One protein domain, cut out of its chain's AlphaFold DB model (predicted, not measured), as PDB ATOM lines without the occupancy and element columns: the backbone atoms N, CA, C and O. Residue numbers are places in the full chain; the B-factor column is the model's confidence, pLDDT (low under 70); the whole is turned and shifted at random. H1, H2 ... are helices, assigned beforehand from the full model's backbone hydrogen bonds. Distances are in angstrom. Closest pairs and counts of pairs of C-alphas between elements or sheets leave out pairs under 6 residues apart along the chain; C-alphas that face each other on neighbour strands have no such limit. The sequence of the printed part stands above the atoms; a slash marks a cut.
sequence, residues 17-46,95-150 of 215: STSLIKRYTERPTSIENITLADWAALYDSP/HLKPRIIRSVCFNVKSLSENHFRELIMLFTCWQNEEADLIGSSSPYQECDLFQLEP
ATOM      1  N   SER A  17     121.013 292.197 257.764       51.47
ATOM      2  CA  SER A  17     121.843 293.321 257.346       51.47
ATOM      3  C   SER A  17     121.136 294.666 257.624       51.47
ATOM      4  O   SER A  17     121.341 295.645 256.904       51.47
ATOM      5  N   THR A  18     120.290 294.728 258.668       57.78
ATOM      6  CA  THR A  18     119.406 295.818 259.073       57.78
ATOM      7  C   THR A  18     120.192 297.093 259.142       57.78
ATOM      8  O   THR A  18     119.673 298.113 258.739       57.78
ATOM      9  N   SER A  19     121.437 297.079 259.620       72.44
ATOM     10  CA  SER A  19     122.139 298.342 259.802       72.44
ATOM     11  C   SER A  19     122.378 299.076 258.476       72.44
ATOM     12  O   SER A  19     122.184 300.286 258.452       72.44
ATOM     13  N   LEU A  20     122.772 298.387 257.395       83.75
ATOM     14  CA  LEU A  20     123.056 299.024 256.103       83.75
ATOM     15  C   LEU A  20     121.756 299.363 255.379       83.75
ATOM     16  O   LEU A  20     121.541 300.514 255.010       83.75
ATOM     17  N   ILE A  21     120.875 298.369 255.252       85.81
ATOM     18  CA  ILE A  21     119.600 298.512 254.551       85.81
ATOM     19  C   ILE A  21     118.743 299.598 255.217       85.81
ATOM     20  O   ILE A  21     118.250 300.489 254.538       85.81
ATOM     21  N   LYS A  22     118.655 299.616 256.552       85.75
ATOM     22  CA  LYS A  22     117.914 300.652 257.290       85.75
ATOM     23  C   LYS A  22     118.490 302.050 257.082       85.75
ATOM     24  O   LYS A  22     117.737 303.006 256.969       85.75
ATOM     25  N   ARG A  23     119.820 302.198 257.023       87.19
ATOM     26  CA  ARG A  23     120.424 303.511 256.736       87.19
ATOM     27  C   ARG A  23     120.131 303.965 255.303       87.19
ATOM     28  O   ARG A  23     119.976 305.162 255.083       87.19
ATOM     29  N   TYR A  24     120.037 303.028 254.360       88.12
ATOM     30  CA  TYR A  24     119.661 303.315 252.980       88.12
ATOM     31  C   TYR A  24     118.188 303.728 252.844       88.12
ATOM     32  O   TYR A  24     117.896 304.665 252.102       88.12
ATOM     33  N   THR A  25     117.262 303.094 253.573       87.06
ATOM     34  CA  THR A  25     115.840 303.488 253.564       87.06
ATOM     35  C   THR A  25     115.586 304.804 254.306       87.06
ATOM     36  O   THR A  25     114.697 305.560 253.933       87.06
ATOM     37  N   GLU A  26     116.409 305.138 255.305       86.62
ATOM     38  CA  GLU A  26     116.379 306.419 256.031       86.62
ATOM     39  C   GLU A  26     117.155 307.552 255.314       86.62
ATOM     40  O   GLU A  26     117.395 308.613 255.904       86.62
ATOM     41  N   ARG A  27     117.593 307.354 254.060       86.75
ATOM     42  CA  ARG A  27     118.414 308.342 253.342       86.75
ATOM     43  C   ARG A  27     117.648 309.649 253.061       86.75
ATOM     44  O   ARG A  27     116.435 309.624 252.856       86.75
ATOM     45  N   PRO A  28     118.334 310.807 252.993       83.44
ATOM     46  CA  PRO A  28     117.700 312.069 252.617       83.44
ATOM     47  C   PRO A  28     117.111 312.030 251.200       83.44
ATOM     48  O   PRO A  28     117.733 311.505 250.277       83.44
ATOM     49  N   THR A  29     115.973 312.700 250.997       77.25
ATOM     50  CA  THR A  29     115.284 312.788 249.691       77.25
ATOM     51  C   THR A  29     116.112 313.472 248.598       77.25
ATOM     52  O   THR A  29     115.860 313.284 247.413       77.25
ATOM     53  N   SER A  30     117.153 314.228 248.959       81.19
ATOM     54  CA  SER A  30     118.088 314.822 247.995       81.19
ATOM     55  C   SER A  30     118.916 313.787 247.220       81.19
ATOM     56  O   SER A  30     119.444 314.115 246.164       81.19
ATOM     57  N   ILE A  31     119.044 312.562 247.739       80.38
ATOM     58  CA  ILE A  31     119.759 311.439 247.110       80.38
ATOM     59  C   ILE A  31     118.836 310.227 246.944       80.38
ATOM     60  O   ILE A  31     119.245 309.083 247.092       80.38
ATOM     61  N   GLU A  32     117.557 310.464 246.670       79.19
ATOM     62  CA  GLU A  32     116.561 309.402 246.521       79.19
ATOM     63  C   GLU A  32     116.862 308.467 245.335       79.19
ATOM     64  O   GLU A  32     116.709 307.253 245.451       79.19
ATOM     65  N   ASN A  33     117.391 309.008 244.237       83.69
ATOM     66  CA  ASN A  33     117.659 308.283 242.990       83.69
ATOM     67  C   ASN A  33     119.070 307.673 242.933       83.69
ATOM     68  O   ASN A  33     119.781 307.844 241.945       83.69
ATOM     69  N   ILE A  34     119.497 307.009 244.005       85.25
ATOM     70  CA  ILE A  34     120.780 306.303 244.068       85.25
ATOM     71  C   ILE A  34     120.548 304.831 244.398       85.25
ATOM     72  O   ILE A  34     119.697 304.506 245.229       85.25
ATOM     73  N   THR A  35     121.310 303.944 243.763       89.12
ATOM     74  CA  THR A  35     121.253 302.506 244.047       89.12
ATOM     75  C   THR A  35     121.824 302.206 245.437       89.12
ATOM     76  O   THR A  35     122.603 302.993 245.990       89.12
ATOM     77  N   LEU A  36     121.456 301.064 246.024       89.50
ATOM     78  CA  LEU A  36     122.035 300.623 247.298       89.50
ATOM     79  C   LEU A  36     123.555 300.440 247.182       89.50
ATOM     80  O   LEU A  36     124.282 300.804 248.109       89.50
ATOM     81  N   ALA A  37     124.036 299.921 246.047       87.38
ATOM     82  CA  ALA A  37     125.461 299.753 245.786       87.38
ATOM     83  C   ALA A  37     126.200 301.102 245.774       87.38
ATOM     84  O   ALA A  37     127.155 301.292 246.526       87.38
ATOM     85  N   ASP A  38     125.724 302.077 245.000       86.75
ATOM     86  CA  ASP A  38     126.367 303.394 244.920       86.75
ATOM     87  C   ASP A  38     126.307 304.128 246.265       86.75
ATOM     88  O   ASP A  38     127.284 304.748 246.699       86.75
ATOM     89  N   TRP A  39     125.184 304.008 246.980       89.81
ATOM     90  CA  TRP A  39     125.033 304.594 248.307       89.81
ATOM     91  C   TRP A  39     126.000 303.980 249.325       89.81
ATOM     92  O   TRP A  39     126.667 304.703 250.069       89.81
ATOM     93  N   ALA A  40     126.137 302.654 249.340       88.00
ATOM     94  CA  ALA A  40     127.052 301.958 250.241       88.00
ATOM     95  C   ALA A  40     128.531 302.258 249.928       88.00
ATOM     96  O   ALA A  40     129.360 302.383 250.843       88.00
ATOM     97  N   ALA A  41     128.854 302.419 248.643       85.56
ATOM     98  CA  ALA A  41     130.199 302.728 248.182       85.56
ATOM     99  C   ALA A  41     130.621 304.160 248.536       85.56
ATOM    100  O   ALA A  41     131.764 304.355 248.955       85.56
ATOM    101  N   LEU A  42     129.709 305.133 248.393       82.94
ATOM    102  CA  LEU A  42     130.023 306.565 248.465       82.94
ATOM    103  C   LEU A  42     129.559 307.263 249.746       82.94
ATOM    104  O   LEU A  42     130.191 308.233 250.147       82.94
ATOM    105  N   TYR A  43     128.495 306.808 250.408       84.06
ATOM    106  CA  TYR A  43     127.850 307.564 251.497       84.06
ATOM    107  C   TYR A  43     127.778 306.810 252.817       84.06
ATOM    108  O   TYR A  43     127.659 307.434 253.875       84.06
ATOM    109  N   ASP A  44     127.826 305.477 252.786       84.06
ATOM    110  CA  ASP A  44     127.699 304.720 254.019       84.06
ATOM    111  C   ASP A  44     128.849 305.069 254.979       84.06
ATOM    112  O   ASP A  44     130.036 305.016 254.653       84.06
ATOM    113  N   SER A  45     128.514 305.453 256.201       68.75
ATOM    114  CA  SER A  45     129.495 305.660 257.258       68.75
ATOM    115  C   SER A  45     129.071 304.796 258.436       68.75
ATOM    116  O   SER A  45     127.996 305.013 259.007       68.75
ATOM    117  N   PRO A  46     129.863 303.775 258.815       60.91
ATOM    118  CA  PRO A  46     129.561 303.043 260.028       60.91
ATOM    119  C   PRO A  46     129.634 304.038 261.189       60.91
ATOM    120  O   PRO A  46     130.626 304.750 261.347       60.91
ATOM    121  N   HIS A  95     132.545 309.756 250.351       65.69
ATOM    122  CA  HIS A  95     133.897 309.242 250.195       65.69
ATOM    123  C   HIS A  95     134.433 309.684 248.830       65.69
ATOM    124  O   HIS A  95     133.756 309.523 247.816       65.69
ATOM    125  N   LEU A  96     135.661 310.209 248.789       67.38
ATOM    126  CA  LEU A  96     136.322 310.577 247.527       67.38
ATOM    127  C   LEU A  96     136.627 309.360 246.651       67.38
ATOM    128  O   LEU A  96     136.742 309.472 245.431       67.38
ATOM    129  N   LYS A  97     136.793 308.198 247.286       69.94
ATOM    130  CA  LYS A  97     137.027 306.919 246.626       69.94
ATOM    131  C   LYS A  97     135.893 305.964 247.000       69.94
ATOM    132  O   LYS A  97     135.675 305.739 248.191       69.94
ATOM    133  N   PRO A  98     135.178 305.385 246.022       72.62
ATOM    134  CA  PRO A  98     134.144 304.404 246.316       72.62
ATOM    135  C   PRO A  98     134.771 303.155 246.938       72.62
ATOM    136  O   PRO A  98     135.798 302.654 246.469       72.62
ATOM    137  N   ARG A  99     134.145 302.621 247.988       76.00
ATOM    138  CA  ARG A  99     134.570 301.345 248.578       76.00
ATOM    139  C   ARG A  99     134.126 300.167 247.716       76.00
ATOM    140  O   ARG A  99     133.035 300.172 247.155       76.00
ATOM    141  N   ILE A 100     134.961 299.132 247.663       77.06
ATOM    142  CA  ILE A 100     134.633 297.876 246.979       77.06
ATOM    143  C   ILE A 100     133.567 297.133 247.789       77.06
ATOM    144  O   ILE A 100     133.790 296.788 248.951       77.06
ATOM    145  N   ILE A 101     132.432 296.849 247.153       76.56
ATOM    146  CA  ILE A 101     131.334 296.069 247.730       76.56
ATOM    147  C   ILE A 101     131.483 294.610 247.302       76.56
ATOM    148  O   ILE A 101     131.828 294.319 246.159       76.56
ATOM    149  N   ARG A 102     131.227 293.686 248.234       74.00
ATOM    150  CA  ARG A 102     131.139 292.247 247.958       74.00
ATOM    151  C   ARG A 102     129.707 291.794 248.219       74.00
ATOM    152  O   ARG A 102     129.221 291.994 249.329       74.00
ATOM    153  N   SER A 103     129.063 291.217 247.209       69.44
ATOM    154  CA  SER A 103     127.758 290.566 247.340       69.44
ATOM    155  C   SER A 103     127.904 289.136 247.861       69.44
ATOM    156  O   SER A 103     128.976 288.521 247.766       69.44
ATOM    157  N   VAL A 104     126.826 288.605 248.426       73.62
ATOM    158  CA  VAL A 104     126.717 287.198 248.794       73.62
ATOM    159  C   VAL A 104     126.441 286.390 247.523       73.62
ATOM    160  O   VAL A 104     125.461 286.574 246.810       73.62
ATOM    161  N   CYS A 105     127.336 285.464 247.190       67.19
ATOM    162  CA  CYS A 105     127.129 284.605 246.028       67.19
ATOM    163  C   CYS A 105     126.211 283.435 246.398       67.19
ATOM    164  O   CYS A 105     126.666 282.427 246.942       67.19
ATOM    165  N   PHE A 106     124.926 283.542 246.071       68.31
ATOM    166  CA  PHE A 106     124.002 282.411 246.138       68.31
ATOM    167  C   PHE A 106     124.246 281.414 244.998       68.31
ATOM    168  O   PHE A 106     124.610 281.777 243.877       68.31
ATOM    169  N   ASN A 107     124.012 280.127 245.264       70.06
ATOM    170  CA  ASN A 107     123.999 279.120 244.209       70.06
ATOM    171  C   ASN A 107     122.720 279.275 243.375       70.06
ATOM    172  O   ASN A 107     121.627 278.941 243.831       70.06
ATOM    173  N   VAL A 108     122.885 279.730 242.130       64.06
ATOM    174  CA  VAL A 108     121.800 280.036 241.177       64.06
ATOM    175  C   VAL A 108     120.830 278.865 240.971       64.06
ATOM    176  O   VAL A 108     119.661 279.083 240.683       64.06
ATOM    177  N   LYS A 109     121.282 277.611 241.120       62.62
ATOM    178  CA  LYS A 109     120.437 276.425 240.895       62.62
ATOM    179  C   LYS A 109     119.591 276.038 242.103       62.62
ATOM    180  O   LYS A 109     118.558 275.406 241.918       62.62
ATOM    181  N   SER A 110     120.049 276.344 243.316       65.38
ATOM    182  CA  SER A 110     119.373 275.939 244.554       65.38
ATOM    183  C   SER A 110     118.629 277.085 245.233       65.38
ATOM    184  O   SER A 110     117.639 276.833 245.902       65.38
ATOM    185  N   LEU A 111     119.104 278.323 245.077       62.50
ATOM    186  CA  LEU A 111     118.567 279.533 245.707       62.50
ATOM    187  C   LEU A 111     118.483 280.665 244.671       62.50
ATOM    188  O   LEU A 111     119.034 281.749 244.864       62.50
ATOM    189  N   SER A 112     117.825 280.386 243.542       72.25
ATOM    190  CA  SER A 112     117.635 281.353 242.454       72.25
ATOM    191  C   SER A 112     116.952 282.632 242.942       72.25
ATOM    192  O   SER A 112     117.391 283.724 242.610       72.25
ATOM    193  N   GLU A 113     115.926 282.514 243.782       77.12
ATOM    194  CA  GLU A 113     115.162 283.656 244.287       77.12
ATOM    195  C   GLU A 113     116.015 284.619 245.120       77.12
ATOM    196  O   GLU A 113     115.999 285.824 244.875       77.12
ATOM    197  N   ASN A 114     116.842 284.091 246.027       77.25
ATOM    198  CA  ASN A 114     117.744 284.910 246.840       77.25
ATOM    199  C   ASN A 114     118.816 285.600 245.989       77.25
ATOM    200  O   ASN A 114     119.166 286.748 246.258       77.25
ATOM    201  N   HIS A 115     119.300 284.925 244.939       76.06
ATOM    202  CA  HIS A 115     120.240 285.509 243.986       76.06
ATOM    203  C   HIS A 115     119.648 286.734 243.278       76.06
ATOM    204  O   HIS A 115     120.261 287.802 243.280       76.06
ATOM    205  N   PHE A 116     118.447 286.595 242.714       77.56
ATOM    206  CA  PHE A 116     117.784 287.695 242.012       77.56
ATOM    207  C   PHE A 116     117.363 288.806 242.968       77.56
ATOM    208  O   PHE A 116     117.567 289.978 242.660       77.56
ATOM    209  N   ARG A 117     116.864 288.457 244.160       84.06
ATOM    210  CA  ARG A 117     116.532 289.433 245.201       84.06
ATOM    211  C   ARG A 117     117.728 290.319 245.540       84.06
ATOM    212  O   ARG A 117     117.584 291.537 245.567       84.06
ATOM    213  N   GLU A 118     118.907 289.745 245.775       82.25
ATOM    214  CA  GLU A 118     120.094 290.540 246.112       82.25
ATOM    215  C   GLU A 118     120.554 291.429 244.952       82.25
ATOM    216  O   GLU A 118     120.867 292.600 245.170       82.25
ATOM    217  N   LEU A 119     120.561 290.907 243.723       81.44
ATOM    218  CA  LEU A 119     120.917 291.696 242.542       81.44
ATOM    219  C   LEU A 119     119.981 292.895 242.370       81.44
ATOM    220  O   LEU A 119     120.447 294.028 242.243       81.44
ATOM    221  N   ILE A 120     118.673 292.653 242.428       84.00
ATOM    222  CA  ILE A 120     117.664 293.705 242.319       84.00
ATOM    223  C   ILE A 120     117.856 294.712 243.455       84.00
ATOM    224  O   ILE A 120     117.941 295.908 243.187       84.00
ATOM    225  N   MET A 121     118.033 294.265 244.701       85.06
ATOM    226  CA  MET A 121     118.269 295.174 245.829       85.06
ATOM    227  C   MET A 121     119.523 296.043 245.665       85.06
ATOM    228  O   MET A 121     119.529 297.176 246.146       85.06
ATOM    229  N   LEU A 122     120.588 295.536 245.036       85.50
ATOM    230  CA  LEU A 122     121.835 296.281 244.849       85.50
ATOM    231  C   LEU A 122     121.749 297.311 243.723       85.50
ATOM    232  O   LEU A 122     122.273 298.414 243.893       85.50
ATOM    233  N   PHE A 123     121.117 296.953 242.602       83.75
ATOM    234  CA  PHE A 123     121.205 297.705 241.344       83.75
ATOM    235  C   PHE A 123     119.931 298.458 240.956       83.75
ATOM    236  O   PHE A 123     119.953 299.223 239.993       83.75
ATOM    237  N   THR A 124     118.844 298.304 241.710       83.75
ATOM    238  CA  THR A 124     117.638 299.120 241.536       83.75
ATOM    239  C   THR A 124     117.564 300.216 242.594       83.75
ATOM    240  O   THR A 124     118.056 300.075 243.714       83.75
ATOM    241  N   CYS A 125     116.976 301.353 242.226       86.44
ATOM    242  CA  CYS A 125     116.658 302.409 243.178       86.44
ATOM    243  C   CYS A 125     115.351 302.045 243.888       86.44
ATOM    244  O   CYS A 125     114.320 301.927 243.231       86.44
ATOM    245  N   TRP A 126     115.386 301.902 245.213       87.69
ATOM    246  CA  TRP A 126     114.205 301.573 246.016       87.69
ATOM    247  C   TRP A 126     114.224 302.306 247.361       87.69
ATOM    248  O   TRP A 126     115.275 302.742 247.846       87.69
ATOM    249  N   GLN A 127     113.056 302.494 247.963       81.44
ATOM    250  CA  GLN A 127     112.917 302.983 249.338       81.44
ATOM    251  C   GLN A 127     112.260 301.948 250.242       81.44
ATOM    252  O   GLN A 127     112.619 301.842 251.414       81.44
ATOM    253  N   ASN A 128     111.322 301.176 249.701       80.56
ATOM    254  CA  ASN A 128     110.647 300.107 250.410       80.56
ATOM    255  C   ASN A 128     110.670 298.836 249.561       80.56
ATOM    256  O   ASN A 128     110.067 298.791 248.495       80.56
ATOM    257  N   GLU A 129     111.345 297.802 250.062       80.88
ATOM    258  CA  GLU A 129     111.478 296.506 249.395       80.88
ATOM    259  C   GLU A 129     110.111 295.928 248.991       80.88
ATOM    260  O   GLU A 129     109.907 295.558 247.837       80.88
ATOM    261  N   GLU A 130     109.138 295.923 249.903       77.19
ATOM    262  CA  GLU A 130     107.832 295.301 249.660       77.19
ATOM    263  C   GLU A 130     106.981 296.077 248.651       77.19
ATOM    264  O   GLU A 130     106.266 295.488 247.841       77.19
ATOM    265  N   ALA A 131     107.038 297.409 248.695       78.19
ATOM    266  CA  ALA A 131     106.218 298.251 247.829       78.19
ATOM    267  C   ALA A 131     106.832 298.421 246.433       78.19
ATOM    268  O   ALA A 131     106.104 298.383 245.441       78.19
ATOM    269  N   ASP A 132     108.155 298.593 246.367       77.62
ATOM    270  CA  ASP A 132     108.861 298.970 245.142       77.62
ATOM    271  C   ASP A 132     109.351 297.748 244.355       77.62
ATOM    272  O   ASP A 132     109.394 297.799 243.126       77.62
ATOM    273  N   LEU A 133     109.707 296.648 245.035       72.75
ATOM    274  CA  LEU A 133     110.304 295.466 244.397       72.75
ATOM    275  C   LEU A 133     109.335 294.281 244.279       72.75
ATOM    276  O   LEU A 133     109.441 293.511 243.327       72.75
ATOM    277  N   ILE A 134     108.375 294.147 245.206       72.62
ATOM    278  CA  ILE A 134     107.408 293.023 245.257       72.62
ATOM    279  C   ILE A 134     106.032 293.409 244.663       72.62
ATOM    280  O   ILE A 134     105.098 292.604 244.642       72.62
ATOM    281  N   GLY A 135     105.892 294.637 244.147       57.97
ATOM    282  CA  GLY A 135     104.646 295.229 243.646       57.97
ATOM    283  C   GLY A 135     103.716 294.249 242.911       57.97
ATOM    284  O   GLY A 135     103.956 293.861 241.772       57.97
ATOM    285  N   SER A 136     102.617 293.873 243.577       53.16
ATOM    286  CA  SER A 136     101.573 292.948 243.099       53.16
ATOM    287  C   SER A 136     102.079 291.592 242.565       53.16
ATOM    288  O   SER A 136     101.957 291.272 241.388       53.16
ATOM    289  N   SER A 137     102.568 290.751 243.479       53.19
ATOM    290  CA  SER A 137     102.531 289.276 243.396       53.19
ATOM    291  C   SER A 137     103.356 288.568 242.313       53.19
ATOM    292  O   SER A 137     103.002 287.445 241.955       53.19
ATOM    293  N   SER A 138     104.438 289.162 241.809       56.44
ATOM    294  CA  SER A 138     105.359 288.449 240.907       56.44
ATOM    295  C   SER A 138     106.661 288.097 241.641       56.44
ATOM    296  O   SER A 138     107.155 288.922 242.411       56.44
ATOM    297  N   PRO A 139     107.214 286.881 241.471       63.12
ATOM    298  CA  PRO A 139     108.491 286.508 242.077       63.12
ATOM    299  C   PRO A 139     109.627 287.383 241.525       63.12
ATOM    300  O   PRO A 139     109.586 287.789 240.365       63.12
ATOM    301  N   TYR A 140     110.684 287.615 242.313       59.41
ATOM    302  CA  TYR A 140     111.849 288.439 241.925       59.41
ATOM    303  C   TYR A 140     112.460 288.063 240.562       59.41
ATOM    304  O   TYR A 140     112.994 288.915 239.858       59.41
ATOM    305  N   GLN A 141     112.340 286.794 240.164       52.22
ATOM    306  CA  GLN A 141     112.788 286.286 238.867       52.22
ATOM    307  C   GLN A 141     112.040 286.911 237.672       52.22
ATOM    308  O   GLN A 141     112.588 286.996 236.578       52.22
ATOM    309  N   GLU A 142     110.793 287.341 237.860       53.94
ATOM    310  CA  GLU A 142     109.986 288.002 236.832       53.94
ATOM    311  C   GLU A 142     110.248 289.516 236.790       53.94
ATOM    312  O   GLU A 142     110.194 290.119 235.719       53.94
ATOM    313  N   CYS A 143     110.643 290.121 237.917       51.94
ATOM    314  CA  CYS A 143     111.094 291.516 237.972       51.94
ATOM    315  C   CYS A 143     112.414 291.740 237.202       51.94
ATOM    316  O   CYS A 143     112.595 292.801 236.605       51.94
ATOM    317  N   ASP A 144     113.290 290.729 237.142       48.78
ATOM    318  CA  ASP A 144     114.536 290.742 236.350       48.78
ATOM    319  C   ASP A 144     114.268 290.866 234.832       48.78
ATOM    320  O   ASP A 144     115.023 291.500 234.094       48.78
ATOM    321  N   LEU A 145     113.132 290.339 234.351       47.12
ATOM    322  CA  LEU A 145     112.790 290.332 232.922       47.12
ATOM    323  C   LEU A 145     112.403 291.708 232.360       47.12
ATOM    324  O   LEU A 145     112.449 291.895 231.143       47.12
ATOM    325  N   PHE A 146     112.014 292.666 233.206       45.84
ATOM    326  CA  PHE A 146     111.511 293.968 232.750       45.84
ATOM    327  C   PHE A 146     112.548 295.100 232.786       45.84
ATOM    328  O   PHE A 146     112.207 296.219 232.401       45.84
ATOM    329  N   GLN A 147     113.797 294.848 233.204       50.16
ATOM    330  CA  GLN A 147     114.806 295.913 233.347       50.16
ATOM    331  C   GLN A 147     116.141 295.708 232.634       50.16
ATOM    332  O   GLN A 147     116.930 296.650 232.602       50.16
ATOM    333  N   LEU A 148     116.396 294.574 231.982       43.66
ATOM    334  CA  LEU A 148     117.614 294.417 231.188       43.66
ATOM    335  C   LEU A 148     117.269 293.987 229.760       43.66
ATOM    336  O   LEU A 148     116.877 292.846 229.515       43.66
ATOM    337  N   GLU A 149     117.479 294.889 228.794       40.59
ATOM    338  CA  GLU A 149     117.827 294.429 227.448       40.59
ATOM    339  C   GLU A 149     119.026 293.474 227.592       40.59
ATOM    340  O   GLU A 149     119.949 293.770 228.362       40.59
ATOM    341  N   PRO A 150     119.029 292.315 226.911       36.44
ATOM    342  CA  PRO A 150     120.098 291.341 227.058       36.44
ATOM    343  C   PRO A 150     121.442 291.998 226.736       36.44
ATOM    344  O   PRO A 150     121.709 292.392 225.604       36.44
TER     345      PRO A 150
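This is residues 17 to 46 and 95 to 150 of the 215 residues of an uncharacterized protein of Stylophora pistillata (UniProt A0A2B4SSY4). Short helices cross one another in a chain of contacts: H1 and H2 meet at about a right angle at one end, H3, the longest, packs on H2 by its last residues, and H5 packs steeply on H3 toward the other end, with the small H4 near both H3 and H5. A long stretch without a named element, residues 95 to 111, runs along one side from the H2 end to the start of H3, where the backbone folds back. The printed part has 86 residues with five named helices, H1 to H5 in order, and no named strand; the class is all helix, though named elements hold 39 of the 86 residues, under half. It is compact, with a radius of gyration of the C-alphas of 13.6 A, and spans 37 by 28 by 26 A.

H1 is residues 18 to 25, 10.1 A from first to last C-alpha, beginning with C-alpha 18 at (119.406, 295.818, 259.073). H2 is residues 36 to 42, 10.0 A long. H3 is residues 112 to 123, 16.8 A long, beginning with C-alpha 112 at (117.635, 281.353, 242.454). H4 is residues 129 to 133, 5.2 A long. H5 is residues 140 to 146, 10.7 A long, ending with C-alpha 146 at (111.511, 293.968, 232.750).

H1 and H2 touch, about perpendicular at 88 degrees; their closest C-alphas, those of Tyr 24 and Leu 36, are 6.7 A apart. H3 touches H2 with residues 121 to 123 alone, at a steep tilt of 44 degrees, the same way; the closest C-alphas, those of Leu 36 and Leu 122, are 5.0 A apart. H3 and H5 touch at a steep tilt of 54 degrees, the same way, with the C-alphas of Arg 117 and Tyr 140 closest at 5.8 A. The helix packing is mostly crossed: of these 3 pairs, 0 are at a shallow tilt. H4 is close to H3 but not clearly touching it; the closest C-alphas, those of Met 121 and Glu 129, are 7.8 A apart. H4 is also close to H5 but not clearly touching it, with the C-alphas of Leu 133 and Cys 143 closest at 7.6 A. H1 is apart from H3, H4 and H5, and H2 from H4 and H5. Every O i to N i+4 pair is within hydrogen-bond range in H1, H2, H3 and H4; in H5 it is 1 of 3, beside 3 of 4 O i to N i+3 pairs.

The two C-alphas farthest apart, those of Leu 96 and Ser 137, are 40.2 A apart. Residues 47 to 94 are not printed, and C-alphas 46 and 95 are 12.4 A apart across this cut, which lies in the link from H2 to H3. Of the links that are printed whole, H3 to H4 is tight, H1 to H2 and H4 to H5 are short, and none is long. The mean pLDDT of the printed part is 73.0; 30 residues are under 70, among them residues 135 to 150, and the mean of H5 is 51.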